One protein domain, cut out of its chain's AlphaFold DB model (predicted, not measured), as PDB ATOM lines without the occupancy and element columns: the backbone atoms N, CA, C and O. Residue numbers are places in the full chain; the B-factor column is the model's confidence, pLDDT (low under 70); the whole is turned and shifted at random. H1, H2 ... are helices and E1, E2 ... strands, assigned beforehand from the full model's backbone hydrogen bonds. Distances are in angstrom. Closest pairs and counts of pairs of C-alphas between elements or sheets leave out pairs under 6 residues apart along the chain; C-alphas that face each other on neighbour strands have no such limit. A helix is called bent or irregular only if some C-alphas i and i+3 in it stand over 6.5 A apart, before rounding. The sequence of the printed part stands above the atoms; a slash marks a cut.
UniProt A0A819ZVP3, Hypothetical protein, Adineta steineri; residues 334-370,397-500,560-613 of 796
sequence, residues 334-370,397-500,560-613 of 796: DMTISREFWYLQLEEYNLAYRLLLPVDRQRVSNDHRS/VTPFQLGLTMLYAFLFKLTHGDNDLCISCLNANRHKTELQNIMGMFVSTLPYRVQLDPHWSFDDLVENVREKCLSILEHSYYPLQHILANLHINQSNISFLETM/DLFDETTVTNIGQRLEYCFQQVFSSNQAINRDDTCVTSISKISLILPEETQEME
ATOM      1  N   ASP A 334      28.025 -65.323 -25.081       88.75
ATOM      2  CA  ASP A 334      28.738 -65.619 -26.324       88.75
ATOM      3  C   ASP A 334      29.432 -64.350 -26.826       88.75
ATOM      4  O   ASP A 334      28.803 -63.326 -27.092       88.75
ATOM      5  N   MET A 335      30.752 -64.434 -26.943       92.12
ATOM      6  CA  MET A 335      31.614 -63.327 -27.332       92.12
ATOM      7  C   MET A 335      32.395 -63.614 -28.620       92.12
ATOM      8  O   MET A 335      33.406 -62.965 -28.884       92.12
ATOM      9  N   THR A 336      31.955 -64.584 -29.427       91.88
ATOM     10  CA  THR A 336      32.688 -65.047 -30.616       91.88
ATOM     11  C   THR A 336      32.946 -63.924 -31.626       91.88
ATOM     12  O   THR A 336      34.069 -63.786 -32.104       91.88
ATOM     13  N   ILE A 337      31.950 -63.071 -31.890       91.00
ATOM     14  CA  ILE A 337      32.084 -61.942 -32.828       91.00
ATOM     15  C   ILE A 337      33.080 -60.905 -32.287       91.00
ATOM     16  O   ILE A 337      33.992 -60.483 -32.994       91.00
ATOM     17  N   SER A 338      32.957 -60.529 -31.011       92.19
ATOM     18  CA  SER A 338      33.887 -59.580 -30.385       92.19
ATOM     19  C   SER A 338      35.308 -60.120 -30.309       92.19
ATOM     20  O   SER A 338      36.259 -59.362 -30.471       92.19
ATOM     21  N   ARG A 339      35.474 -61.431 -30.120       93.88
ATOM     22  CA  ARG A 339      36.781 -62.083 -30.182       93.88
ATOM     23  C   ARG A 339      37.454 -61.866 -31.536       93.88
ATOM     24  O   ARG A 339      38.628 -61.507 -31.563       93.88
ATOM     25  N   GLU A 340      36.735 -62.108 -32.629       93.62
ATOM     26  CA  GLU A 340      37.261 -61.916 -33.987       93.62
ATOM     27  C   GLU A 340      37.586 -60.445 -34.255       93.62
ATOM     28  O   GLU A 340      38.664 -60.143 -34.764       93.62
ATOM     29  N   PHE A 341      36.716 -59.527 -33.824       94.56
ATOM     30  CA  PHE A 341      36.979 -58.091 -33.899       94.56
ATOM     31  C   PHE A 341      38.300 -57.715 -33.214       94.56
ATOM     32  O   PHE A 341      39.161 -57.099 -33.839       94.56
ATOM     33  N   TRP A 342      38.494 -58.107 -31.951       94.31
ATOM     34  CA  TRP A 342      39.697 -57.750 -31.193       94.31
ATOM     35  C   TRP A 342      40.967 -58.398 -31.739       94.31
ATOM     36  O   TRP A 342      42.027 -57.773 -31.690       94.31
ATOM     37  N   TYR A 343      40.861 -59.612 -32.284       91.19
ATOM     38  CA  TYR A 343      41.965 -60.250 -32.996       91.19
ATOM     39  C   TYR A 343      42.419 -59.390 -34.183       91.19
ATOM     40  O   TYR A 343      43.598 -59.067 -34.270       91.19
ATOM     41  N   LEU A 344      41.482 -58.945 -35.028       92.50
ATOM     42  CA  LEU A 344      41.779 -58.096 -36.186       92.50
ATOM     43  C   LEU A 344      42.279 -56.699 -35.785       92.50
ATOM     44  O   LEU A 344      43.203 -56.177 -36.399       92.50
ATOM     45  N   GLN A 345      41.718 -56.086 -34.736       92.62
ATOM     46  CA  GLN A 345      42.152 -54.753 -34.280       92.62
ATOM     47  C   GLN A 345      43.626 -54.712 -33.854       92.62
ATOM     48  O   GLN A 345      44.297 -53.688 -34.007       92.62
ATOM     49  N   LEU A 346      44.128 -55.812 -33.294       91.31
ATOM     50  CA  LEU A 346      45.484 -55.914 -32.753       91.31
ATOM     51  C   LEU A 346      46.402 -56.780 -33.620       91.31
ATOM     52  O   LEU A 346      47.546 -57.024 -33.238       91.31
ATOM     53  N   GLU A 347      45.926 -57.214 -34.787       87.62
ATOM     54  CA  GLU A 347      46.703 -58.006 -35.733       87.62
ATOM     55  C   GLU A 347      47.950 -57.226 -36.169       87.62
ATOM     56  O   GLU A 347      47.886 -56.029 -36.440       87.62
ATOM     57  N   GLU A 348      49.110 -57.880 -36.191       87.12
ATOM     58  CA  GLU A 348      50.412 -57.267 -36.518       87.12
ATOM     59  C   GLU A 348      50.908 -56.172 -35.550       87.12
ATOM     60  O   GLU A 348      52.021 -55.675 -35.725       87.12
ATOM     61  N   TYR A 349      50.151 -55.804 -34.507       88.00
ATOM     62  CA  TYR A 349      50.649 -54.856 -33.511       88.00
ATOM     63  C   TYR A 349      51.781 -55.486 -32.696       88.00
ATOM     64  O   TYR A 349      51.647 -56.587 -32.151       88.00
ATOM     65  N   ASN A 350      52.897 -54.772 -32.549       84.69
ATOM     66  CA  ASN A 350      53.980 -55.226 -31.690       84.69
ATOM     67  C   ASN A 350      53.617 -54.992 -30.217       84.69
ATOM     68  O   ASN A 350      53.913 -53.955 -29.635       84.69
ATOM     69  N   LEU A 351      53.015 -55.995 -29.585       79.44
ATOM     70  CA  LEU A 351      52.546 -55.918 -28.197       79.44
ATOM     71  C   LEU A 351      53.678 -55.736 -27.169       79.44
ATOM     72  O   LEU A 351      53.426 -55.287 -26.052       79.44
ATOM     73  N   ALA A 352      54.923 -56.048 -27.545       76.25
ATOM     74  CA  ALA A 352      56.108 -55.794 -26.727       76.25
ATOM     75  C   ALA A 352      56.665 -54.369 -26.906       76.25
ATOM     76  O   ALA A 352      57.493 -53.931 -26.105       76.25
ATOM     77  N   TYR A 353      56.228 -53.634 -27.933       78.19
ATOM     78  CA  TYR A 353      56.683 -52.275 -28.199       78.19
ATOM     79  C   TYR A 353      56.175 -51.324 -27.117       78.19
ATOM     80  O   TYR A 353      54.970 -51.170 -26.930       78.19
ATOM     81  N   ARG A 354      57.101 -50.710 -26.376       79.69
ATOM     82  CA  ARG A 354      56.807 -49.641 -25.415       79.69
ATOM     83  C   ARG A 354      56.932 -48.302 -26.114       79.69
ATOM     84  O   ARG A 354      57.955 -48.060 -26.753       79.69
ATOM     85  N   LEU A 355      55.932 -47.440 -25.927       87.06
ATOM     86  CA  LEU A 355      56.010 -46.056 -26.381       87.06
ATOM     87  C   LEU A 355      57.287 -45.421 -25.823       87.06
ATOM     88  O   LEU A 355      57.554 -45.488 -24.620       87.06
ATOM     89  N   LEU A 356      58.085 -44.823 -26.707       88.19
ATOM     90  CA  LEU A 356      59.346 -44.168 -26.363       88.19
ATOM     91  C   LEU A 356      59.079 -42.800 -25.719       88.19
ATOM     92  O   LEU A 356      59.328 -41.755 -26.316       88.19
ATOM     93  N   LEU A 357      58.527 -42.825 -24.506       92.00
ATOM     94  CA  LEU A 357      58.258 -41.639 -23.697       92.00
ATOM     95  C   LEU A 357      59.560 -41.087 -23.080       92.00
ATOM     96  O   LEU A 357      60.473 -41.867 -22.787       92.00
ATOM     97  N   PRO A 358      59.661 -39.765 -22.843       92.56
ATOM     98  CA  PRO A 358      60.838 -39.132 -22.246       92.56
ATOM     99  C   PRO A 358      60.892 -39.388 -20.732       92.56
ATOM    100  O   PRO A 358      60.559 -38.522 -19.929       92.56
ATOM    101  N   VAL A 359      61.263 -40.608 -20.353       94.56
ATOM    102  CA  VAL A 359      61.452 -41.026 -18.956       94.56
ATOM    103  C   VAL A 359      62.799 -40.546 -18.411       94.56
ATOM    104  O   VAL A 359      63.803 -40.557 -19.125       94.56
ATOM    105  N   ASP A 360      62.845 -40.198 -17.125       96.44
ATOM    106  CA  ASP A 360      64.075 -39.794 -16.426       96.44
ATOM    107  C   ASP A 360      64.872 -41.007 -15.931       96.44
ATOM    108  O   ASP A 360      66.095 -40.964 -15.780       96.44
ATOM    109  N   ARG A 361      64.170 -42.120 -15.681       93.81
ATOM    110  CA  ARG A 361      64.737 -43.363 -15.154       93.81
ATOM    111  C   ARG A 361      64.330 -44.565 -15.987       93.81
ATOM    112  O   ARG A 361      63.202 -44.684 -16.459       93.81
ATOM    113  N   GLN A 362      65.257 -45.511 -16.115       86.88
ATOM    114  CA  GLN A 362      64.920 -46.831 -16.632       86.88
ATOM    115  C   GLN A 362      64.174 -47.637 -15.575       86.88
ATOM    116  O   GLN A 362      64.538 -47.649 -14.399       86.88
ATOM    117  N   ARG A 363      63.155 -48.366 -16.025       80.88
ATOM    118  CA  ARG A 363      62.389 -49.271 -15.177       80.88
ATOM    119  C   ARG A 363      63.283 -50.392 -14.639       80.88
ATOM    120  O   ARG A 363      63.814 -51.179 -15.418       80.88
ATOM    121  N   VAL A 364      63.399 -50.482 -13.314       73.81
ATOM    122  CA  VAL A 364      64.198 -51.516 -12.629       73.81
ATOM    123  C   VAL A 364      63.458 -52.858 -12.572       73.81
ATOM    124  O   VAL A 364      64.056 -53.902 -12.813       73.81
ATOM    125  N   SER A 365      62.152 -52.830 -12.293       71.44
ATOM    126  CA  SER A 365      61.263 -53.997 -12.263       71.44
ATOM    127  C   SER A 365      59.896 -53.634 -12.846       71.44
ATOM    128  O   SER A 365      59.431 -52.497 -12.722       71.44
ATOM    129  N   ASN A 366      59.257 -54.592 -13.516       69.88
ATOM    130  CA  ASN A 366      57.876 -54.422 -13.966       69.88
ATOM    131  C   ASN A 366      56.859 -54.759 -12.855       69.88
ATOM    132  O   ASN A 366      55.747 -54.230 -12.885       69.88
ATOM    133  N   ASP A 367      57.270 -55.564 -11.872       73.06
ATOM    134  CA  ASP A 367      56.493 -55.945 -10.689       73.06
ATOM    135  C   ASP A 367      56.946 -55.129  -9.466       73.06
ATOM    136  O   ASP A 367      58.069 -54.613  -9.448       73.06
ATOM    137  N   HIS A 368      56.097 -55.029  -8.442       77.94
ATOM    138  CA  HIS A 368      56.353 -54.277  -7.203       77.94
ATOM    139  C   HIS A 368      56.614 -52.774  -7.387       77.94
ATOM    140  O   HIS A 368      57.555 -52.210  -6.827       77.94
ATOM    141  N   ARG A 369      55.767 -52.106  -8.170       86.50
ATOM    142  CA  ARG A 369      55.796 -50.646  -8.337       86.50
ATOM    143  C   ARG A 369      55.486 -49.943  -7.020       86.50
ATOM    144  O   ARG A 369      54.640 -50.415  -6.258       86.50
ATOM    145  N   SER A 370      56.123 -48.793  -6.799       88.56
ATOM    146  CA  SER A 370      55.910 -48.007  -5.575       88.56
ATOM    147  C   SER A 370      54.530 -47.351  -5.536       88.56
ATOM    148  O   SER A 370      54.022 -47.042  -4.466       88.56
ATOM    149  N   VAL A 397      31.784 -34.861 -33.176       86.12
ATOM    150  CA  VAL A 397      32.519 -35.758 -32.277       86.12
ATOM    151  C   VAL A 397      32.270 -35.393 -30.818       86.12
ATOM    152  O   VAL A 397      31.899 -34.274 -30.472       86.12
ATOM    153  N   THR A 398      32.480 -36.358 -29.932       87.38
ATOM    154  CA  THR A 398      32.414 -36.136 -28.487       87.38
ATOM    155  C   THR A 398      33.693 -35.456 -27.980       87.38
ATOM    156  O   THR A 398      34.772 -35.684 -28.534       87.38
ATOM    157  N   PRO A 399      33.627 -34.702 -26.867       90.00
ATOM    158  CA  PRO A 399      34.812 -34.191 -26.173       90.00
ATOM    159  C   PRO A 399      35.862 -35.271 -25.849       90.00
ATOM    160  O   PRO A 399      37.058 -35.015 -25.956       90.00
ATOM    161  N   PHE A 400      35.423 -36.495 -25.530       91.94
ATOM    162  CA  PHE A 400      36.306 -37.653 -25.343       91.94
ATOM    163  C   PHE A 400      37.084 -37.987 -26.628       91.94
ATOM    164  O   PHE A 400      38.301 -38.119 -26.594       91.94
ATOM    165  N   GLN A 401      36.406 -38.086 -27.778       94.31
ATOM    166  CA  GLN A 401      37.060 -38.394 -29.060       94.31
ATOM    167  C   GLN A 401      38.056 -37.304 -29.466       94.31
ATOM    168  O   GLN A 401      39.160 -37.609 -29.916       94.31
ATOM    169  N   LEU A 402      37.702 -36.031 -29.273       94.94
ATOM    170  CA  LEU A 402      38.593 -34.920 -29.602       94.94
ATOM    171  C   LEU A 402      39.804 -34.852 -28.659       94.94
ATOM    172  O   LEU A 402      40.928 -34.646 -29.110       94.94
ATOM    173  N   GLY A 403      39.607 -35.081 -27.357       96.19
ATOM    174  CA  GLY A 403      40.713 -35.158 -26.401       96.19
ATOM    175  C   GLY A 403      41.643 -36.345 -26.677       96.19
ATOM    176  O   GLY A 403      42.861 -36.199 -26.579       96.19
ATOM    177  N   LEU A 404      41.093 -37.489 -27.094       97.50
ATOM    178  CA  LEU A 404      41.867 -38.651 -27.530       97.50
ATOM    179  C   LEU A 404      42.664 -38.349 -28.809       97.50
ATOM    180  O   LEU A 404      43.835 -38.704 -28.906       97.50
ATOM    181  N   THR A 405      42.062 -37.629 -29.759       97.06
ATOM    182  CA  THR A 405      42.735 -37.147 -30.978       97.06
ATOM    183  C   THR A 405      43.929 -36.258 -30.628       97.06
ATOM    184  O   THR A 405      45.030 -36.470 -31.139       97.06
ATOM    185  N   MET A 406      43.746 -35.311 -29.703       96.00
ATOM    186  CA  MET A 406      44.836 -34.469 -29.206       96.00
ATOM    187  C   MET A 406      45.949 -35.289 -28.550       96.00
ATOM    188  O   MET A 406      47.122 -34.999 -28.775       96.00
ATOM    189  N   LEU A 407      45.606 -36.330 -27.783       97.12
ATOM    190  CA  LEU A 407      46.601 -37.225 -27.199       97.12
ATOM    191  C   LEU A 407      47.370 -38.003 -28.277       97.12
ATOM    192  O   LEU A 407      48.588 -38.077 -28.177       97.12
ATOM    193  N   TYR A 408      46.725 -38.530 -29.319       97.25
ATOM    194  CA  TYR A 408      47.441 -39.201 -30.414       97.25
ATOM    195  C   TYR A 408      48.361 -38.252 -31.181       97.25
ATOM    196  O   TYR A 408      49.514 -38.600 -31.427       97.25
ATOM    197  N   ALA A 409      47.894 -37.045 -31.509       95.06
ATOM    198  CA  ALA A 409      48.727 -36.029 -32.151       95.06
ATOM    199  C   ALA A 409      49.937 -35.658 -31.275       95.06
ATOM    200  O   ALA A 409      51.057 -35.523 -31.771       95.06
ATOM    201  N   PHE A 410      49.727 -35.542 -29.962       95.88
ATOM    202  CA  PHE A 410      50.786 -35.264 -29.000       95.88
ATOM    203  C   PHE A 410      51.770 -36.429 -28.859       95.88
ATOM    204  O   PHE A 410      52.977 -36.215 -28.951       95.88
ATOM    205  N   LEU A 411      51.277 -37.659 -28.688       95.50
ATOM    206  CA  LEU A 411      52.102 -38.858 -28.564       95.50
ATOM    207  C   LEU A 411      52.928 -39.088 -29.820       95.50
ATOM    208  O   LEU A 411      54.124 -39.284 -29.682       95.50
ATOM    209  N   PHE A 412      52.344 -38.946 -31.015       94.31
ATOM    210  CA  PHE A 412      53.067 -39.012 -32.290       94.31
ATOM    211  C   PHE A 412      54.310 -38.117 -32.282       94.31
ATOM    212  O   PHE A 412      55.385 -38.511 -32.730       94.31
ATOM    213  N   LYS A 413      54.197 -36.905 -31.731       90.81
ATOM    214  CA  LYS A 413      55.334 -35.990 -31.595       90.81
ATOM    215  C   LYS A 413      56.286 -36.380 -30.477       90.81
ATOM    216  O   LYS A 413      57.500 -36.318 -30.667       90.81
ATOM    217  N   LEU A 414      55.744 -36.775 -29.332       92.81
ATOM    218  CA  LEU A 414      56.508 -37.121 -28.140       92.81
ATOM    219  C   LEU A 414      57.367 -38.378 -28.351       92.81
ATOM    220  O   LEU A 414      58.466 -38.467 -27.814       92.81
ATOM    221  N   THR A 415      56.900 -39.315 -29.177       91.38
ATOM    222  CA  THR A 415      57.576 -40.575 -29.520       91.38
ATOM    223  C   THR A 415      58.395 -40.486 -30.812       91.38
ATOM    224  O   THR A 415      58.767 -41.510 -31.379       91.38
ATOM    225  N   HIS A 416      58.753 -39.274 -31.254       86.69
ATOM    226  CA  HIS A 416      59.627 -39.027 -32.412       86.69
ATOM    227  C   HIS A 416      59.047 -39.473 -33.769       86.69
ATOM    228  O   HIS A 416      59.791 -39.854 -34.672       86.69
ATOM    229  N   GLY A 417      57.730 -39.364 -33.939       85.56
ATOM    230  CA  GLY A 417      57.033 -39.667 -35.190       85.56
ATOM    231  C   GLY A 417      56.597 -41.123 -35.327       85.56
ATOM    232  O   GLY A 417      56.388 -41.573 -36.452       85.56
ATOM    233  N   ASP A 418      56.482 -41.855 -34.215       89.94
ATOM    234  CA  ASP A 418      55.940 -43.212 -34.230       89.94
ATOM    235  C   ASP A 418      54.480 -43.199 -34.686       89.94
ATOM    236  O   ASP A 418      53.655 -42.442 -34.174       89.94
ATOM    237  N   ASN A 419      54.183 -44.022 -35.684       91.25
ATOM    238  CA  ASN A 419      52.952 -43.969 -36.447       91.25
ATOM    239  C   ASN A 419      52.025 -45.163 -36.194       91.25
ATOM    240  O   ASN A 419      50.986 -45.240 -36.834       91.25
ATOM    241  N   ASP A 420      52.350 -46.070 -35.273       93.19
ATOM    242  CA  ASP A 420      51.448 -47.142 -34.838       93.19
ATOM    243  C   ASP A 420      51.297 -47.104 -33.314       93.19
ATOM    244  O   ASP A 420      52.025 -47.754 -32.566       93.19
ATOM    245  N   LEU A 421      50.355 -46.282 -32.846       93.56
ATOM    246  CA  LEU A 421      50.188 -45.983 -31.429       93.56
ATOM    247  C   LEU A 421      49.027 -46.786 -30.848       93.56
ATOM    248  O   LEU A 421      47.884 -46.653 -31.290       93.56
ATOM    249  N   CYS A 422      49.293 -47.561 -29.797       94.31
ATOM    250  CA  CYS A 422      48.261 -48.226 -29.007       94.31
ATOM    251  C   CYS A 422      48.325 -47.775 -27.548       94.31
ATOM    252  O   CYS A 422      49.341 -47.954 -26.874       94.31
ATOM    253  N   ILE A 423      47.220 -47.212 -27.066       94.75
ATOM    254  CA  ILE A 423      47.040 -46.786 -25.674       94.75
ATOM    255  C   ILE A 423      45.752 -47.374 -25.119       94.75
ATOM    256  O   ILE A 423      44.919 -47.880 -25.866       94.75
ATOM    257  N   SER A 424      45.558 -47.297 -23.813       94.44
ATOM    258  CA  SER A 424      44.347 -47.797 -23.175       94.44
ATOM    259  C   SER A 424      43.361 -46.686 -22.855       94.44
ATOM    260  O   SER A 424      43.753 -45.617 -22.392       94.44
ATOM    261  N   CYS A 425      42.071 -46.964 -23.028       94.75
ATOM    262  CA  CYS A 425      41.002 -46.100 -22.530       94.75
ATOM    263  C   CYS A 425      40.080 -46.860 -21.571       94.75
ATOM    264  O   CYS A 425      39.973 -48.091 -21.620       94.75
ATOM    265  N   LEU A 426      39.401 -46.107 -20.705       89.62
ATOM    266  CA  LEU A 426      38.408 -46.630 -19.771       89.62
ATOM    267  C   LEU A 426      36.999 -46.531 -20.365       89.62
ATOM    268  O   LEU A 426      36.539 -45.447 -20.718       89.62
ATOM    269  N   ASN A 427      36.284 -47.655 -20.405       86.69
ATOM    270  CA  ASN A 427      34.885 -47.717 -20.823       86.69
ATOM    271  C   ASN A 427      34.014 -48.154 -19.635       86.69
ATOM    272  O   ASN A 427      34.373 -49.067 -18.897       86.69
ATOM    273  N   ALA A 428      32.839 -47.540 -19.458       83.00
ATOM    274  CA  ALA A 428      31.956 -47.820 -18.317       83.00
ATOM    275  C   ALA A 428      31.354 -49.241 -18.315       83.00
ATOM    276  O   ALA A 428      30.956 -49.728 -17.265       83.00
ATOM    277  N   ASN A 429      31.259 -49.877 -19.489       86.06
ATOM    278  CA  ASN A 429      30.764 -51.243 -19.713       86.06
ATOM    279  C   ASN A 429      29.347 -51.575 -19.182       86.06
ATOM    280  O   ASN A 429      28.966 -52.738 -19.057       86.06
ATOM    281  N   ARG A 430      28.505 -50.570 -18.927       84.94
ATOM    282  CA  ARG A 430      27.100 -50.755 -18.515       84.94
ATOM    283  C   ARG A 430      26.168 -50.776 -19.731       84.94
ATOM    284  O   ARG A 430      25.314 -49.922 -19.900       84.94
ATOM    285  N   HIS A 431      26.373 -51.741 -20.620       77.12
ATOM    286  CA  HIS A 431      25.729 -51.800 -21.941       77.12
ATOM    287  C   HIS A 431      24.241 -52.216 -21.917       77.12
ATOM    288  O   HIS A 431      23.554 -52.097 -22.934       77.12
ATOM    289  N   LYS A 432      23.729 -52.671 -20.764       80.25
ATOM    290  CA  LYS A 432      22.315 -53.002 -20.532       80.25
ATOM    291  C   LYS A 432      21.656 -52.028 -19.559       80.25
ATOM    292  O   LYS A 432      22.291 -51.564 -18.612       80.25
ATOM    293  N   THR A 433      20.366 -51.775 -19.758       79.12
ATOM    294  CA  THR A 433      19.554 -50.900 -18.899       79.12
ATOM    295  C   THR A 433      19.530 -51.352 -17.439       79.12
ATOM    296  O   THR A 433      19.615 -50.533 -16.528       79.12
ATOM    297  N   GLU A 434      19.490 -52.661 -17.213       84.81
ATOM    298  CA  GLU A 434      19.425 -53.312 -15.906       84.81
ATOM    299  C   GLU A 434      20.700 -53.074 -15.090       84.81
ATOM    300  O   GLU A 434      20.659 -53.059 -13.862       84.81
ATOM    301  N   LEU A 435      21.829 -52.826 -15.763       88.25
ATOM    302  CA  LEU A 435      23.114 -52.576 -15.116       88.25
ATOM    303  C   LEU A 435      23.259 -51.151 -14.586       88.25
ATOM    304  O   LEU A 435      24.151 -50.905 -13.783       88.25
ATOM    305  N   GLN A 436      22.426 -50.197 -15.006       83.88
ATOM    306  CA  GLN A 436      22.613 -48.781 -14.664       83.88
ATOM    307  C   GLN A 436      22.414 -48.478 -13.173       83.88
ATOM    308  O   GLN A 436      23.021 -47.545 -12.659       83.88
ATOM    309  N   ASN A 437      21.624 -49.294 -12.471       86.25
ATOM    310  CA  ASN A 437      21.270 -49.085 -11.062       86.25
ATOM    311  C   ASN A 437      21.955 -50.072 -10.100       86.25
ATOM    312  O   ASN A 437      21.541 -50.199  -8.949       86.25
ATOM    313  N   ILE A 438      23.007 -50.760 -10.554       92.81
ATOM    314  CA  ILE A 438      23.753 -51.744  -9.757       92.81
ATOM    315  C   ILE A 438      25.111 -51.167  -9.352       92.81
ATOM    316  O   ILE A 438      25.875 -50.710 -10.202       92.81
ATOM    317  N   MET A 439      25.461 -51.209  -8.067       94.69
ATOM    318  CA  MET A 439      26.831 -50.898  -7.642       94.69
ATOM    319  C   MET A 439      27.798 -52.034  -7.988       94.69
ATOM    320  O   MET A 439      27.433 -53.207  -7.931       94.69
ATOM    321  N   GLY A 440      29.036 -51.688  -8.340       95.56
ATOM    322  CA  GLY A 440      30.081 -52.668  -8.624       95.56
ATOM    323  C   GLY A 440      31.166 -52.160  -9.562       95.56
ATOM    324  O   GLY A 440      31.177 -50.990  -9.935       95.56
ATOM    325  N   MET A 441      32.075 -53.055  -9.951       94.94
ATOM    326  CA  MET A 441      33.229 -52.739 -10.791       94.94
ATOM    327  C   MET A 441      32.994 -53.131 -12.254       94.94
ATOM    328  O   MET A 441      33.412 -54.194 -12.692       94.94
ATOM    329  N   PHE A 442      32.344 -52.267 -13.031       93.19
ATOM    330  CA  PHE A 442      32.052 -52.565 -14.441       93.19
ATOM    331  C   PHE A 442      33.143 -52.077 -15.395       93.19
ATOM    332  O   PHE A 442      33.285 -52.613 -16.491       93.19
ATOM    333  N   VAL A 443      33.914 -51.062 -14.989       90.88
ATOM    334  CA  VAL A 443      34.839 -50.350 -15.877       90.88
ATOM    335  C   VAL A 443      35.831 -51.311 -16.532       90.88
ATOM    336  O   VAL A 443      36.639 -51.965 -15.870       90.88
ATOM    337  N   SER A 444      35.799 -51.346 -17.859       88.88
ATOM    338  CA  SER A 444      36.715 -52.116 -18.689       88.88
ATOM    339  C   SER A 444      37.844 -51.225 -19.196       88.88
ATOM    340  O   SER A 444      37.612 -50.089 -19.612       88.88
ATOM    341  N   THR A 445      39.053 -51.770 -19.230       90.25
ATOM    342  CA  THR A 445      40.230 -51.134 -19.828       90.25
ATOM    343  C   THR A 445      40.491 -51.781 -21.180       90.25
ATOM    344  O   THR A 445      40.711 -52.990 -21.229       90.25
ATOM    345  N   LEU A 446      40.456 -51.007 -22.263       92.94
ATOM    346  CA  LEU A 446      40.532 -51.547 -23.623       92.94
ATOM    347  C   LEU A 446      41.621 -50.853 -24.447       92.94
ATOM    348  O   LEU A 446      41.805 -49.645 -24.280       92.94
ATOM    349  N   PRO A 447      42.313 -51.582 -25.342       94.06
ATOM    350  CA  PRO A 447      43.297 -50.997 -26.240       94.06
ATOM    351  C   PRO A 447      42.626 -50.216 -27.372       94.06
ATOM    352  O   PRO A 447      41.733 -50.713 -28.054       94.06
ATOM    353  N   TYR A 448      43.105 -49.002 -27.602       95.50
ATOM    354  CA  TYR A 448      42.775 -48.158 -28.739       95.50
ATOM    355  C   TYR A 448      44.060 -48.018 -29.556       95.50
ATOM    356  O   TYR A 448      45.005 -47.334 -29.153       95.50
ATOM    357  N   ARG A 449      44.112 -48.722 -30.690       94.94
ATOM    358  CA  ARG A 449      45.219 -48.666 -31.649       94.94
ATOM    359  C   ARG A 449      44.845 -47.774 -32.824       94.94
ATOM    360  O   ARG A 449      43.798 -47.984 -33.438       94.94
ATOM    361  N   VAL A 450      45.716 -46.828 -33.154       94.44
ATOM    362  CA  VAL A 450      45.595 -45.957 -34.324       94.44
ATOM    363  C   VAL A 450      46.911 -45.989 -35.090       94.44
ATOM    364  O   VAL A 450      47.965 -45.674 -34.542       94.44
ATOM    365  N   GLN A 451      46.828 -46.359 -36.367       93.44
ATOM    366  CA  GLN A 451      47.923 -46.211 -37.320       93.44
ATOM    367  C   GLN A 451      47.806 -44.829 -37.963       93.44
ATOM    368  O   GLN A 451      46.855 -44.570 -38.697       93.44
ATOM    369  N   LEU A 452      48.730 -43.930 -37.638       93.69
ATOM    370  CA  LEU A 452      48.729 -42.544 -38.084       93.69
ATOM    371  C   LEU A 452      49.416 -42.396 -39.445       93.69
ATOM    372  O   LEU A 452      50.471 -42.977 -39.695       93.69
ATOM    373  N   ASP A 453      48.878 -41.523 -40.291       91.19
ATOM    374  CA  ASP A 453      49.615 -40.973 -41.430       91.19
ATOM    375  C   ASP A 453      50.191 -39.596 -41.037       91.19
ATOM    376  O   ASP A 453      49.430 -38.686 -40.704       91.19
ATOM    377  N   PRO A 454      51.521 -39.387 -41.085       83.25
ATOM    378  CA  PRO A 454      52.139 -38.089 -40.802       83.25
ATOM    379  C   PRO A 454      51.613 -36.931 -41.664       83.25
ATOM    380  O   PRO A 454      51.749 -35.767 -41.275       83.25
ATOM    381  N   HIS A 455      51.057 -37.227 -42.841       85.69
ATOM    382  CA  HIS A 455      50.485 -36.245 -43.754       85.69
ATOM    383  C   HIS A 455      49.035 -35.898 -43.440       85.69
ATOM    384  O   HIS A 455      48.551 -34.902 -43.982       85.69
ATOM    385  N   TRP A 456      48.378 -36.647 -42.547       90.31
ATOM    386  CA  TRP A 456      47.021 -36.339 -42.135       90.31
ATOM    387  C   TRP A 456      46.909 -34.929 -41.603       90.31
ATOM    388  O   TRP A 456      47.751 -34.402 -40.861       90.31
ATOM    389  N   SER A 457      45.817 -34.340 -42.039       89.56
ATOM    390  CA  SER A 457      45.224 -33.157 -41.489       89.56
ATOM    391  C   SER A 457      44.728 -33.477 -40.061       89.56
ATOM    392  O   SER A 457      44.469 -34.637 -39.727       89.56
ATOM    393  N   PHE A 458      44.649 -32.490 -39.164       91.00
ATOM    394  CA  PHE A 458      44.045 -32.709 -37.847       91.00
ATOM    395  C   PHE A 458      42.594 -33.214 -37.966       91.00
ATOM    396  O   PHE A 458      42.210 -34.124 -37.235       91.00
ATOM    397  N   ASP A 459      41.830 -32.716 -38.942       90.88
ATOM    398  CA  ASP A 459      40.471 -33.175 -39.252       90.88
ATOM    399  C   ASP A 459      40.445 -34.663 -39.651       90.88
ATOM    400  O   ASP A 459      39.604 -35.410 -39.148       90.88
ATOM    401  N   ASP A 460      41.397 -35.112 -40.480       93.44
ATOM    402  CA  ASP A 460      41.508 -36.519 -40.903       93.44
ATOM    403  C   ASP A 460      41.760 -37.423 -39.686       93.44
ATOM    404  O   ASP A 460      41.167 -38.496 -39.553       93.44
ATOM    405  N   LEU A 461      42.622 -36.978 -38.760       95.06
ATOM    406  CA  LEU A 461      42.885 -37.712 -37.524       95.06
ATOM    407  C   LEU A 461      41.634 -37.769 -36.634       95.06
ATOM    408  O   LEU A 461      41.354 -38.818 -36.056       95.06
ATOM    409  N   VAL A 462      40.867 -36.677 -36.538       94.69
ATOM    410  CA  VAL A 462      39.606 -36.636 -35.776       94.69
ATOM    411  C   VAL A 462      38.597 -37.632 -36.340       94.69
ATOM    412  O   VAL A 462      37.960 -38.359 -35.572       94.69
ATOM    413  N   GLU A 463      38.461 -37.703 -37.665       92.69
ATOM    414  CA  GLU A 463      37.574 -38.660 -38.327       92.69
ATOM    415  C   GLU A 463      38.026 -40.108 -38.079       92.69
ATOM    416  O   GLU A 463      37.220 -40.939 -37.652       92.69
ATOM    417  N   ASN A 464      39.325 -40.396 -38.208       95.00
ATOM    418  CA  ASN A 464      39.864 -41.732 -37.955       95.00
ATOM    419  C   ASN A 464      39.671 -42.181 -36.493       95.00
ATOM    420  O   ASN A 464      39.205 -43.292 -36.223       95.00
ATOM    421  N   VAL A 465      39.970 -41.300 -35.532       96.06
ATOM    422  CA  VAL A 465      39.780 -41.575 -34.098       96.06
ATOM    423  C   VAL A 465      38.299 -41.772 -33.780       96.06
ATOM    424  O   VAL A 465      37.949 -42.689 -33.033       96.06
ATOM    425  N   ARG A 466      37.407 -40.972 -34.376       92.12
ATOM    426  CA  ARG A 466      35.956 -41.146 -34.245       92.12
ATOM    427  C   ARG A 466      35.528 -42.542 -34.696       92.12
ATOM    428  O   ARG A 466      34.853 -43.226 -33.925       92.12
ATOM    429  N   GLU A 467      35.906 -42.966 -35.902       91.44
ATOM    430  CA  GLU A 467      35.579 -44.298 -36.428       91.44
ATOM    431  C   GLU A 467      36.124 -45.410 -35.528       91.44
ATOM    432  O   GLU A 467      35.397 -46.346 -35.176       91.44
ATOM    433  N   LYS A 468      37.376 -45.269 -35.072       93.75
ATOM    434  CA  LYS A 468      38.006 -46.225 -34.161       93.75
ATOM    435  C   LYS A 468      37.212 -46.370 -32.865       93.75
ATOM    436  O   LYS A 468      36.852 -47.491 -32.502       93.75
ATOM    437  N   CYS A 469      36.879 -45.261 -32.202       92.31
ATOM    438  CA  CYS A 469      36.084 -45.282 -30.978       92.31
ATOM    439  C   CYS A 469      34.719 -45.945 -31.186       92.31
ATOM    440  O   CYS A 469      34.306 -46.750 -30.357       92.31
ATOM    441  N   LEU A 470      34.026 -45.632 -32.285       88.06
ATOM    442  CA  LEU A 470      32.713 -46.209 -32.581       88.06
ATOM    443  C   LEU A 470      32.784 -47.726 -32.767       88.06
ATOM    444  O   LEU A 470      31.974 -48.437 -32.180       88.06
ATOM    445  N   SER A 471      33.783 -48.215 -33.506       90.19
ATOM    446  CA  SER A 471      33.982 -49.655 -33.702       90.19
ATOM    447  C   SER A 471      34.286 -50.389 -32.387       90.19
ATOM    448  O   SER A 471      33.744 -51.458 -32.131       90.19
ATOM    449  N   ILE A 472      35.095 -49.791 -31.502       91.56
ATOM    450  CA  ILE A 472      35.442 -50.381 -30.201       91.56
ATOM    451  C   ILE A 472      34.236 -50.407 -29.255       91.56
ATOM    452  O   ILE A 472      34.071 -51.373 -28.510       91.56
ATOM    453  N   LEU A 473      33.381 -49.380 -29.279       85.88
ATOM    454  CA  LEU A 473      32.191 -49.310 -28.425       85.88
ATOM    455  C   LEU A 473      31.229 -50.487 -28.642       85.88
ATOM    456  O   LEU A 473      30.635 -50.962 -27.678       85.88
ATOM    457  N   GLU A 474      31.102 -50.999 -29.868       83.88
ATOM    458  CA  GLU A 474      30.249 -52.163 -30.161       83.88
ATOM    459  C   GLU A 474      30.779 -53.468 -29.552       83.88
ATOM    460  O   GLU A 474      30.008 -54.392 -29.297       83.88
ATOM    461  N   HIS A 475      32.078 -53.524 -29.260       89.50
ATOM    462  CA  HIS A 475      32.772 -54.701 -28.740       89.50
ATOM    463  C   HIS A 475      33.380 -54.468 -27.352       89.50
ATOM    464  O   HIS A 475      34.197 -55.268 -26.888       89.50
ATOM    465  N   SER A 476      32.977 -53.394 -26.660       88.62
ATOM    466  CA  SER A 476      33.595 -52.991 -25.394       88.62
ATOM    467  C   SER A 476      33.273 -53.910 -24.217       88.62
ATOM    468  O   SER A 476      33.932 -53.836 -23.188       88.62
ATOM    469  N   TYR A 477      32.257 -54.763 -24.356       87.38
ATOM    470  CA  TYR A 477      31.914 -55.781 -23.361       87.38
ATOM    471  C   TYR A 477      32.881 -56.967 -23.358       87.38
ATOM    472  O   TYR A 477      32.793 -57.823 -22.482       87.38
ATOM    473  N   TYR A 478      33.789 -57.043 -24.335       92.00
ATOM    474  CA  TYR A 478      34.791 -58.091 -24.387       92.00
ATOM    475  C   TYR A 478      35.890 -57.845 -23.339       92.00
ATOM    476  O   TYR A 478      36.559 -56.812 -23.392       92.00
ATOM    477  N   PRO A 479      36.114 -58.774 -22.395       90.81
ATOM    478  CA  PRO A 479      37.069 -58.569 -21.318       90.81
ATOM    479  C   PRO A 479      38.507 -58.445 -21.814       90.81
ATOM    480  O   PRO A 479      38.955 -59.228 -22.656       90.81
ATOM    481  N   LEU A 480      39.276 -57.543 -21.198       89.12
ATOM    482  CA  LEU A 480      40.709 -57.403 -21.459       89.12
ATOM    483  C   LEU A 480      41.439 -58.745 -21.319       89.12
ATOM    484  O   LEU A 480      42.243 -59.088 -22.173       89.12
ATOM    485  N   GLN A 481      41.120 -59.545 -20.302       85.44
ATOM    486  CA  GLN A 481      41.730 -60.858 -20.067       85.44
ATOM    487  C   GLN A 481      41.593 -61.785 -21.268       85.44
ATOM    488  O   GLN A 481      42.531 -62.508 -21.590       85.44
ATOM    489  N   HIS A 482      40.447 -61.751 -21.948       89.00
ATOM    490  CA  HIS A 482      40.259 -62.528 -23.163       89.00
ATOM    491  C   HIS A 482      41.091 -61.974 -24.325       89.00
ATOM    492  O   HIS A 482      41.624 -62.760 -25.107       89.00
ATOM    493  N   ILE A 483      41.247 -60.649 -24.432       89.31
ATOM    494  CA  ILE A 483      42.169 -60.030 -25.401       89.31
ATOM    495  C   ILE A 483      43.594 -60.538 -25.144       89.31
ATOM    496  O   ILE A 483      44.245 -61.029 -26.062       89.31
ATOM    497  N   LEU A 484      44.057 -60.502 -23.891       84.19
ATOM    498  CA  LEU A 484      45.415 -60.916 -23.527       84.19
ATOM    499  C   LEU A 484      45.653 -62.413 -23.752       84.19
ATOM    500  O   LEU A 484      46.667 -62.797 -24.337       84.19
ATOM    501  N   ALA A 485      44.698 -63.253 -23.339       82.25
ATOM    502  CA  ALA A 485      44.779 -64.703 -23.489       82.25
ATOM    503  C   ALA A 485      44.855 -65.129 -24.964       82.25
ATOM    504  O   ALA A 485      45.662 -65.990 -25.315       82.25
ATOM    505  N   ASN A 486      44.066 -64.496 -25.838       79.38
ATOM    506  CA  ASN A 486      44.070 -64.793 -27.273       79.38
ATOM    507  C   ASN A 486      45.366 -64.381 -27.969       79.38
ATOM    508  O   ASN A 486      45.761 -65.000 -28.952       79.38
ATOM    509  N   LEU A 487      46.029 -63.347 -27.456       75.81
ATOM    510  CA  LEU A 487      47.327 -62.896 -27.948       75.81
ATOM    511  C   LEU A 487      48.490 -63.706 -27.350       75.81
ATOM    512  O   LEU A 487      49.652 -63.383 -27.592       75.81
ATOM    513  N   HIS A 488      48.193 -64.754 -26.568       69.62
ATOM    514  CA  HIS A 488      49.163 -65.574 -25.838       69.62
ATOM    515  C   HIS A 488      50.095 -64.752 -24.933       69.62
ATOM    516  O   HIS A 488      51.245 -65.131 -24.689       69.62
ATOM    517  N   ILE A 489      49.599 -63.623 -24.417       66.94
ATOM    518  CA  ILE A 489      50.348 -62.781 -23.494       66.94
ATOM    519  C   ILE A 489      50.090 -63.259 -22.067       66.94
ATOM    520  O   ILE A 489      49.033 -63.021 -21.495       66.94
ATOM    521  N   ASN A 490      51.109 -63.881 -21.473       59.25
ATOM    522  CA  ASN A 490      51.101 -64.308 -20.070       59.25
ATOM    523  C   ASN A 490      51.760 -63.278 -19.130       59.25
ATOM    524  O   ASN A 490      52.148 -63.620 -18.015       59.25
ATOM    525  N   GLN A 491      51.957 -62.040 -19.589       61.75
ATOM    526  CA  GLN A 491      52.606 -60.977 -18.821       61.75
ATOM    527  C   GLN A 491      51.567 -59.974 -18.316       61.75
ATOM    528  O   GLN A 491      50.728 -59.507 -19.080       61.75
ATOM    529  N   SER A 492      51.672 -59.604 -17.041       55.53
ATOM    530  CA  SER A 492      50.874 -58.550 -16.393       55.53
ATOM    531  C   SER A 492      51.194 -57.141 -16.908       55.53
ATOM    532  O   SER A 492      50.409 -56.217 -16.718       55.53
ATOM    533  N   ASN A 493      52.344 -56.966 -17.562       63.91
ATOM    534  CA  ASN A 493      52.897 -55.666 -17.925       63.91
ATOM    535  C   ASN A 493      52.973 -55.527 -19.445       63.91
ATOM    536  O   ASN A 493      53.978 -55.870 -20.069       63.91
ATOM    537  N   ILE A 494      51.884 -55.040 -20.030       75.88
ATOM    538  CA  ILE A 494      51.738 -54.858 -21.473       75.88
ATOM    539  C   ILE A 494      51.841 -53.381 -21.784       75.88
ATOM    540  O   ILE A 494      51.178 -52.562 -21.158       75.88
ATOM    541  N   SER A 495      52.640 -53.046 -22.786       78.38
ATOM    542  CA  SER A 495      53.010 -51.670 -23.091       78.38
ATOM    543  C   SER A 495      51.829 -50.715 -23.262       78.38
ATOM    544  O   SER A 495      51.866 -49.608 -22.735       78.38
ATOM    545  N   PHE A 496      50.761 -51.136 -23.951       84.44
ATOM    546  CA  PHE A 496      49.591 -50.277 -24.164       84.44
ATOM    547  C   PHE A 496      48.762 -50.057 -22.885       84.44
ATOM    548  O   PHE A 496      47.996 -49.100 -22.825       84.44
ATOM    549  N   LEU A 497      48.901 -50.910 -21.858       87.06
ATOM    550  CA  LEU A 497      48.277 -50.715 -20.540       87.06
ATOM    551  C   LEU A 497      49.038 -49.694 -19.687       87.06
ATOM    552  O   LEU A 497      48.518 -49.247 -18.672       87.06
ATOM    553  N   GLU A 498      50.249 -49.302 -20.085       87.69
ATOM    554  CA  GLU A 498      51.054 -48.340 -19.328       87.69
ATOM    555  C   GLU A 498      50.740 -46.886 -19.675       87.69
ATOM    556  O   GLU A 498      51.051 -45.988 -18.894       87.69
ATOM    557  N   THR A 499      50.103 -46.655 -20.826       93.25
ATOM    558  CA  THR A 499      49.642 -45.335 -21.264       93.25
ATOM    559  C   THR A 499      48.122 -45.320 -21.306       93.25
ATOM    560  O   THR A 499      47.507 -46.064 -22.069       93.25
ATOM    561  N   MET A 500      47.515 -44.481 -20.473       95.12
ATOM    562  CA  MET A 500      46.075 -44.452 -20.234       95.12
ATOM    563  C   MET A 500      45.468 -43.094 -20.545       95.12
ATOM    564  O   MET A 500      46.052 -42.050 -20.252       95.12
ATOM    565  N   ASP A 560      58.422 -43.651 -10.283       92.56
ATOM    566  CA  ASP A 560      59.499 -44.609 -10.553       92.56
ATOM    567  C   ASP A 560      60.222 -44.284 -11.878       92.56
ATOM    568  O   ASP A 560      61.402 -44.605 -12.031       92.56
ATOM    569  N   LEU A 561      59.542 -43.614 -12.820       94.06
ATOM    570  CA  LEU A 561      60.045 -43.297 -14.161       94.06
ATOM    571  C   LEU A 561      60.241 -41.804 -14.431       94.06
ATOM    572  O   LEU A 561      61.154 -41.457 -15.180       94.06
ATOM    573  N   PHE A 562      59.384 -40.950 -13.871       96.06
ATOM    574  CA  PHE A 562      59.337 -39.524 -14.183       96.06
ATOM    575  C   PHE A 562      59.531 -38.662 -12.933       96.06
ATOM    576  O   PHE A 562      58.948 -38.925 -11.883       96.06
ATOM    577  N   ASP A 563      60.314 -37.602 -13.068       95.69
ATOM    578  CA  ASP A 563      60.433 -36.516 -12.107       95.69
ATOM    579  C   ASP A 563      59.330 -35.478 -12.318       95.69
ATOM    580  O   ASP A 563      58.840 -35.264 -13.431       95.69
ATOM    581  N   GLU A 564      58.969 -34.763 -11.251       94.75
ATOM    582  CA  GLU A 564      57.946 -33.708 -11.294       94.75
ATOM    583  C   GLU A 564      58.252 -32.630 -12.341       94.75
ATOM    584  O   GLU A 564      57.347 -32.140 -13.019       94.75
ATOM    585  N   THR A 565      59.531 -32.288 -12.525       96.31
ATOM    586  CA  THR A 565      59.970 -31.325 -13.543       96.31
ATOM    587  C   THR A 565      59.678 -31.823 -14.953       96.31
ATOM    588  O   THR A 565      59.213 -31.058 -15.795       96.31
ATOM    589  N   THR A 566      59.904 -33.112 -15.212       97.06
ATOM    590  CA  THR A 566      59.673 -33.722 -16.523       97.06
ATOM    591  C   THR A 566      58.182 -33.808 -16.812       97.06
ATOM    592  O   THR A 566      57.745 -33.384 -17.881       97.06
ATOM    593  N   VAL A 567      57.377 -34.239 -15.836       97.31
ATOM    594  CA  VAL A 567      55.909 -34.258 -15.955       97.31
ATOM    595  C   VAL A 567      55.352 -32.854 -16.208       97.31
ATOM    596  O   VAL A 567      54.528 -32.675 -17.105       97.31
ATOM    597  N   THR A 568      55.843 -31.845 -15.485       96.38
ATOM    598  CA  THR A 568      55.442 -30.441 -15.678       96.38
ATOM    599  C   THR A 568      55.779 -29.943 -17.083       96.38
ATOM    600  O   THR A 568      54.918 -29.368 -17.748       96.38
ATOM    601  N   ASN A 569      56.987 -30.229 -17.580       95.75
ATOM    602  CA  ASN A 569      57.399 -29.856 -18.934       95.75
ATOM    603  C   ASN A 569      56.539 -30.548 -20.007       95.75
ATOM    604  O   ASN A 569      56.148 -29.915 -20.986       95.75
ATOM    605  N   ILE A 570      56.207 -31.834 -19.831       97.56
ATOM    606  CA  ILE A 570      55.288 -32.554 -20.730       97.56
ATOM    607  C   ILE A 570      53.911 -31.877 -20.726       97.56
ATOM    608  O   ILE A 570      53.347 -31.643 -21.796       97.56
ATOM    609  N   GLY A 571      53.396 -31.512 -19.548       97.19
ATOM    610  CA  GLY A 571      52.135 -30.782 -19.406       97.19
ATOM    611  C   GLY A 571      52.132 -29.452 -20.159       97.19
ATOM    612  O   GLY A 571      51.234 -29.208 -20.960       97.19
ATOM    613  N   GLN A 572      53.161 -28.621 -19.982       96.00
ATOM    614  CA  GLN A 572      53.286 -27.335 -20.683       96.00
ATOM    615  C   GLN A 572      53.328 -27.503 -22.210       96.00
ATOM    616  O   GLN A 572      52.712 -26.735 -22.948       96.00
ATOM    617  N   ARG A 573      54.011 -28.541 -22.711       95.38
ATOM    618  CA  ARG A 573      54.045 -28.840 -24.152       95.38
ATOM    619  C   ARG A 573      52.688 -29.301 -24.680       95.38
ATOM    620  O   ARG A 573      52.311 -28.912 -25.785       95.38
ATOM    621  N   LEU A 574      51.943 -30.095 -23.908       96.38
ATOM    622  CA  LEU A 574      50.578 -30.487 -24.262       96.38
ATOM    623  C   LEU A 574      49.649 -29.266 -24.297       96.38
ATOM    624  O   LEU A 574      48.899 -29.101 -25.256       96.38
ATOM    625  N   GLU A 575      49.737 -28.377 -23.305       95.69
ATOM    626  CA  GLU A 575      48.991 -27.114 -23.288       95.69
ATOM    627  C   GLU A 575      49.286 -26.266 -24.533       95.69
ATOM    628  O   GLU A 575      48.365 -25.784 -25.196       95.69
ATOM    629  N   TYR A 576      50.558 -26.148 -24.909       93.19
ATOM    630  CA  TYR A 576      50.954 -25.418 -26.108       93.19
ATOM    631  C   TYR A 576      50.438 -26.070 -27.405       93.19
ATOM    632  O   TYR A 576      50.069 -25.368 -28.350       93.19
ATOM    633  N   CYS A 577      50.350 -27.403 -27.468       91.94
ATOM    634  CA  CYS A 577      49.696 -28.093 -28.587       91.94
ATOM    635  C   CYS A 577      48.206 -27.741 -28.670       91.94
ATOM    636  O   CYS A 577      47.700 -27.474 -29.756       91.94
ATOM    637  N   PHE A 578      47.512 -27.684 -27.530       92.12
ATOM    638  CA  PHE A 578      46.116 -27.240 -27.468       92.12
ATOM    639  C   PHE A 578      45.953 -25.800 -27.961       92.12
ATOM    640  O   PHE A 578      45.079 -25.526 -28.780       92.12
ATOM    641  N   GLN A 579      46.816 -24.882 -27.525       90.69
ATOM    642  CA  GLN A 579      46.788 -23.485 -27.971       90.69
ATOM    643  C   GLN A 579      46.997 -23.358 -29.486       90.69
ATOM    644  O   GLN A 579      46.314 -22.569 -30.138       90.69
ATOM    645  N   GLN A 580      47.902 -24.152 -30.068       88.31
ATOM    646  CA  GLN A 580      48.145 -24.153 -31.514       88.31
ATOM    647  C   GLN A 580      46.924 -24.583 -32.332       88.31
ATOM    648  O   GLN A 580      46.761 -24.076 -33.436       88.31
ATOM    649  N   VAL A 581      46.096 -25.495 -31.813       88.31
ATOM    650  CA  VAL A 581      44.916 -26.021 -32.523       88.31
ATOM    651  C   VAL A 581      43.667 -25.170 -32.266       88.31
ATOM    652  O   VAL A 581      42.883 -24.941 -33.181       88.31
ATOM    653  N   PHE A 582      43.478 -24.670 -31.041       88.69
ATOM    654  CA  PHE A 582      42.205 -24.075 -30.612       88.69
ATOM    655  C   PHE A 582      42.226 -22.548 -30.408       88.69
ATOM    656  O   PHE A 582      41.183 -21.980 -30.083       88.69
ATOM    657  N   SER A 583      43.350 -21.847 -30.596       83.12
ATOM    658  CA  SER A 583      43.396 -20.379 -30.437       83.12
ATOM    659  C   SER A 583      42.723 -19.613 -31.592       83.12
ATOM    660  O   SER A 583      42.877 -19.932 -32.773       83.12
ATOM    661  N   SER A 584      41.991 -18.540 -31.261       56.34
ATOM    662  CA  SER A 584      41.144 -17.788 -32.206       56.34
ATOM    663  C   SER A 584      41.885 -17.090 -33.356       56.34
ATOM    664  O   SER A 584      41.282 -16.825 -34.399       56.34
ATOM    665  N   ASN A 585      43.192 -16.839 -33.239       46.12
ATOM    666  CA  ASN A 585      43.980 -16.189 -34.295       46.12
ATOM    667  C   ASN A 585      44.174 -17.051 -35.556       46.12
ATOM    668  O   ASN A 585      44.502 -16.504 -36.607       46.12
ATOM    669  N   GLN A 586      43.922 -18.363 -35.499       48.81
ATOM    670  CA  GLN A 586      43.847 -19.201 -36.706       48.81
ATOM    671  C   GLN A 586      42.446 -19.208 -37.341       48.81
ATOM    672  O   GLN A 586      42.308 -19.507 -38.524       48.81
ATOM    673  N   ALA A 587      41.405 -18.799 -36.607       39.06
ATOM    674  CA  ALA A 587      40.020 -18.809 -37.080       39.06
ATOM    675  C   ALA A 587      39.648 -17.611 -37.982       39.06
ATOM    676  O   ALA A 587      38.600 -17.643 -38.625       39.06
ATOM    677  N   ILE A 588      40.478 -16.561 -38.049       39.59
ATOM    678  CA  ILE A 588      40.197 -15.340 -38.834       39.59
ATOM    679  C   ILE A 588      40.592 -15.495 -40.319       39.59
ATOM    680  O   ILE A 588      40.028 -14.811 -41.169       39.59
ATOM    681  N   ASN A 589      41.458 -16.454 -40.669       36.75
ATOM    682  CA  ASN A 589      41.837 -16.767 -42.057       36.75
ATOM    683  C   ASN A 589      41.121 -18.031 -42.576       36.75
ATOM    684  O   ASN A 589      41.757 -18.962 -43.055       36.75
ATOM    685  N   ARG A 590      39.786 -18.079 -42.477       45.16
ATOM    686  CA  ARG A 590      38.965 -19.219 -42.944       45.16
ATOM    687  C   ARG A 590      38.819 -19.339 -44.472       45.16
ATOM    688  O   ARG A 590      38.131 -20.249 -44.924       45.16
ATOM    689  N   ASP A 591      39.476 -18.476 -45.250       34.50
ATOM    690  CA  ASP A 591      39.462 -18.535 -46.722       34.50
ATOM    691  C   ASP A 591      40.599 -19.382 -47.326       34.50
ATOM    692  O   ASP A 591      40.542 -19.698 -48.510       34.50
ATOM    693  N   ASP A 592      41.570 -19.834 -46.524       35.81
ATOM    694  CA  ASP A 592      42.519 -20.880 -46.916       35.81
ATOM    695  C   ASP A 592      42.434 -22.022 -45.898       35.81
ATOM    696  O   ASP A 592      42.618 -21.826 -44.698       35.81
ATOM    697  N   THR A 593      42.133 -23.226 -46.379       38.78
ATOM    698  CA  THR A 593      42.071 -24.486 -45.628       38.78
ATOM    699  C   THR A 593      43.333 -24.706 -44.788       38.78
ATOM    700  O   THR A 593      44.301 -25.312 -45.250       38.78
ATOM    701  N   CYS A 594      43.352 -24.226 -43.547       40.62
ATOM    702  CA  CYS A 594      44.438 -24.496 -42.617       40.62
ATOM    703  C   CYS A 594      44.049 -25.666 -41.727       40.62
ATOM    704  O   CYS A 594      43.875 -25.528 -40.520       40.62
ATOM    705  N   VAL A 595      43.934 -26.839 -42.346       51.91
ATOM    706  CA  VAL A 595      44.123 -28.059 -41.588       51.91
ATOM    707  C   VAL A 595      45.629 -28.240 -41.459       51.91
ATOM    708  O   VAL A 595      46.328 -28.642 -42.395       51.91
ATOM    709  N   THR A 596      46.180 -27.801 -40.332       62.75
ATOM    710  CA  THR A 596      47.587 -28.040 -40.035       62.75
ATOM    711  C   THR A 596      47.784 -29.549 -39.984       62.75
ATOM    712  O   THR A 596      47.149 -30.256 -39.207       62.75
ATOM    713  N   SER A 597      48.631 -30.067 -40.879       78.38
ATOM    714  CA  SER A 597      49.048 -31.466 -40.793       78.38
ATOM    715  C   SER A 597      49.559 -31.735 -39.379       78.38
ATOM    716  O   SER A 597      50.261 -30.887 -38.819       78.38
ATOM    717  N   ILE A 598      49.266 -32.909 -38.820       84.38
ATOM    718  CA  ILE A 598      49.723 -33.295 -37.475       84.38
ATOM    719  C   ILE A 598      51.251 -33.160 -37.336       84.38
ATOM    720  O   ILE A 598      51.774 -32.818 -36.276       84.38
ATOM    721  N   SER A 599      51.989 -33.310 -38.444       80.31
ATOM    722  CA  SER A 599      53.435 -33.087 -38.534       80.31
ATOM    723  C   SER A 599      53.883 -31.630 -38.327       80.31
ATOM    724  O   SER A 599      55.062 -31.401 -38.055       80.31
ATOM    725  N   LYS A 600      52.988 -30.643 -38.395       82.06
ATOM    726  CA  LYS A 600      53.294 -29.217 -38.185       82.06
ATOM    727  C   LYS A 600      53.071 -28.741 -36.751       82.06
ATOM    728  O   LYS A 600      53.567 -27.671 -36.413       82.06
ATOM    729  N   ILE A 601      52.383 -29.521 -35.914       84.62
ATOM    730  CA  ILE A 601      52.221 -29.202 -34.490       84.62
ATOM    731  C   ILE A 601      53.603 -29.252 -33.823       84.62
ATOM    732  O   ILE A 601      54.323 -30.254 -33.930       84.62
ATOM    733  N   SER A 602      53.999 -28.155 -33.178       85.44
ATOM    734  CA  SER A 602      55.297 -28.031 -32.516       85.44
ATOM    735  C   SER A 602      55.194 -28.391 -31.039       85.44
ATOM    736  O   SER A 602      54.299 -27.915 -30.345       85.44
ATOM    737  N   LEU A 603      56.158 -29.169 -30.542       87.38
ATOM    738  CA  LEU A 603      56.373 -29.335 -29.104       87.38
ATOM    739  C   LEU A 603      57.288 -28.253 -28.520       87.38
ATOM    740  O   LEU A 603      57.331 -28.126 -27.303       87.38
ATOM    741  N   ILE A 604      58.025 -27.510 -29.352       84.06
ATOM    742  CA  ILE A 604      58.971 -26.473 -28.918       84.06
ATOM    743  C   ILE A 604      58.172 -25.249 -28.486       84.06
ATOM    744  O   ILE A 604      57.405 -24.705 -29.284       84.06
ATOM    745  N   LEU A 605      58.359 -24.827 -27.237       85.62
ATOM    746  CA  LEU A 605      57.649 -23.684 -26.673       85.62
ATOM    747  C   LEU A 605      58.106 -22.375 -27.349       85.62
ATOM    748  O   LEU A 605      59.228 -22.299 -27.860       85.62
ATOM    749  N   PRO A 606      57.284 -21.310 -27.356       78.12
ATOM    750  CA  PRO A 606      57.672 -20.026 -27.943       78.12
ATOM    751  C   PRO A 606      58.936 -19.434 -27.314       78.12
ATOM    752  O   PRO A 606      59.783 -18.911 -28.031       78.12
ATOM    753  N   GLU A 607      59.090 -19.557 -25.995       77.31
ATOM    754  CA  GLU A 607      60.281 -19.105 -25.264       77.31
ATOM    755  C   GLU A 607      61.521 -19.899 -25.681       77.31
ATOM    756  O   GLU A 607      62.540 -19.303 -26.001       77.31
ATOM    757  N   GLU A 608      61.413 -21.226 -25.799       77.69
ATOM    758  CA  GLU A 608      62.492 -22.074 -26.320       77.69
ATOM    759  C   GLU A 608      62.816 -21.736 -27.775       77.69
ATOM    760  O   GLU A 608      63.973 -21.758 -28.168       77.69
ATOM    761  N   THR A 609      61.812 -21.392 -28.583       72.56
ATOM    762  CA  THR A 609      62.019 -20.946 -29.964       72.56
ATOM    763  C   THR A 609      62.782 -19.629 -29.976       72.56
ATOM    764  O   THR A 609      63.761 -19.518 -30.699       72.56
ATOM    765  N   GLN A 610      62.408 -18.664 -29.133       69.56
ATOM    766  CA  GLN A 610      63.124 -17.397 -28.980       69.56
ATOM    767  C   GLN A 610      64.531 -17.593 -28.419       69.56
ATOM    768  O   GLN A 610      65.447 -16.912 -28.859       69.56
ATOM    769  N   GLU A 611      64.735 -18.519 -27.483       68.25
ATOM    770  CA  GLU A 611      66.053 -18.881 -26.968       68.25
ATOM    771  C   GLU A 611      66.889 -19.581 -28.028       68.25
ATOM    772  O   GLU A 611      68.056 -19.252 -28.185       68.25
ATOM    773  N   MET A 612      66.318 -20.509 -28.793       63.00
ATOM    774  CA  MET A 612      66.983 -21.167 -29.912       63.00
ATOM    775  C   MET A 612      67.331 -20.148 -30.986       63.00
ATOM    776  O   MET A 612      68.466 -20.127 -31.441       63.00
ATOM    777  N   GLU A 613      66.413 -19.255 -31.345       54.62
ATOM    778  CA  GLU A 613      66.654 -18.121 -32.228       54.62
ATOM    779  C   GLU A 613      67.720 -17.197 -31.643       54.62
ATOM    780  O   GLU A 613      68.632 -16.809 -32.353       54.62
TER     781      GLU A 613
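Overview. This is residues 334 to 370, 397 to 500 and 560 to 613 of the 796 residues of the protein "Hypothetical protein" of Adineta steineri (UniProt A0A819ZVP3). A two-stranded antiparallel sheet, E1 and E2, lies near the middle, with the crossed helices H2 and H4 packed over one face and H6 crossing H2 beyond it. H1 and H5 make a perpendicular pair at the E2 side, while residues 432 to 437, of which 433 to 437 belong to H3, and residues 587 to 593 stick out. The printed part has 195 residues with seven named helices and two named strands, in the order H1 H2 E1 H3 E2 H4 H5 H6 H7; the class is mostly helix. The whole is compact, with a radius of gyration of the C-alphas of 18.9 A and spans of 58 by 46 by 36 A.

Along the chain. H1, residues 336 to 345, begins with C-alpha 336 at (32.688, -65.047, -30.616) and is 14.5 A long. H2, residues 399 to 414, is 22.0 A long. E1, residues 420 to 427, is 21.7 A long and begins with C-alpha 420 at (51.448, -47.142, -34.838). H3, residues 433 to 437, is only just irregular: C-alphas 434 and 437 are 6.7 A apart. E2, residues 444 to 451, is 22.5 A long, and H4, residues 458 to 474, is 25.1 A long. H5 holds residues 480 to 486. H6, residues 564 to 582, is 26.7 A long. H7, residues 606 to 613, ends with C-alpha 613 at (66.654, -18.121, -32.228).

Arrangement. E1 and E2 are antiparallel neighbours at 154 degrees; N 423 and O 448 are 3.0 A apart and N 448 and O 423 2.8 A, within hydrogen-bond range. The closest C-alphas of E2 and H4 are those of Val 450 and Val 465, 7.3 A apart; those of E1 and H2 are of Leu 421 and Tyr 408, 7.4 A apart. H2 touches H4 with residues 401 to 405 alone, closest at the C-alphas of Thr 405 and Val 462, 5.8 A, at a steep tilt of 61 degrees, opposite ways. H2 and H6 only just touch, with 3 pairs of C-alphas within 8 A, the closest being Phe 410 and Leu 574 at 6.7 A. H1 touches H5, about perpendicular at 83 degrees, closest at the C-alphas of Trp 342 and Ile 483, 6.7 A. H3 and H7 touch no helix. Every O i to N i+4 pair is within hydrogen-bond range in H1, H2, H5, H6 and H7; H4 has 12 of 13, and H3 0 of 1, with 1 of 2 O i to N i+3 pairs.

Size, cuts and confidence. The C-alphas farthest apart, those of Glu 434 and Glu 613, are 61.1 A apart. Residues 371 to 396 are not printed, with 37.6 A between C-alphas 370 and 397, nor are residues 501 to 559, with 16.6 A between C-alphas 500 and 560. The link from H6 to H7, 23 residues, is long. The mean pLDDT of the printed part is 84.9; residue 366 and residues 488 to 493, 584 to 596 and 610 to 613 are under 70.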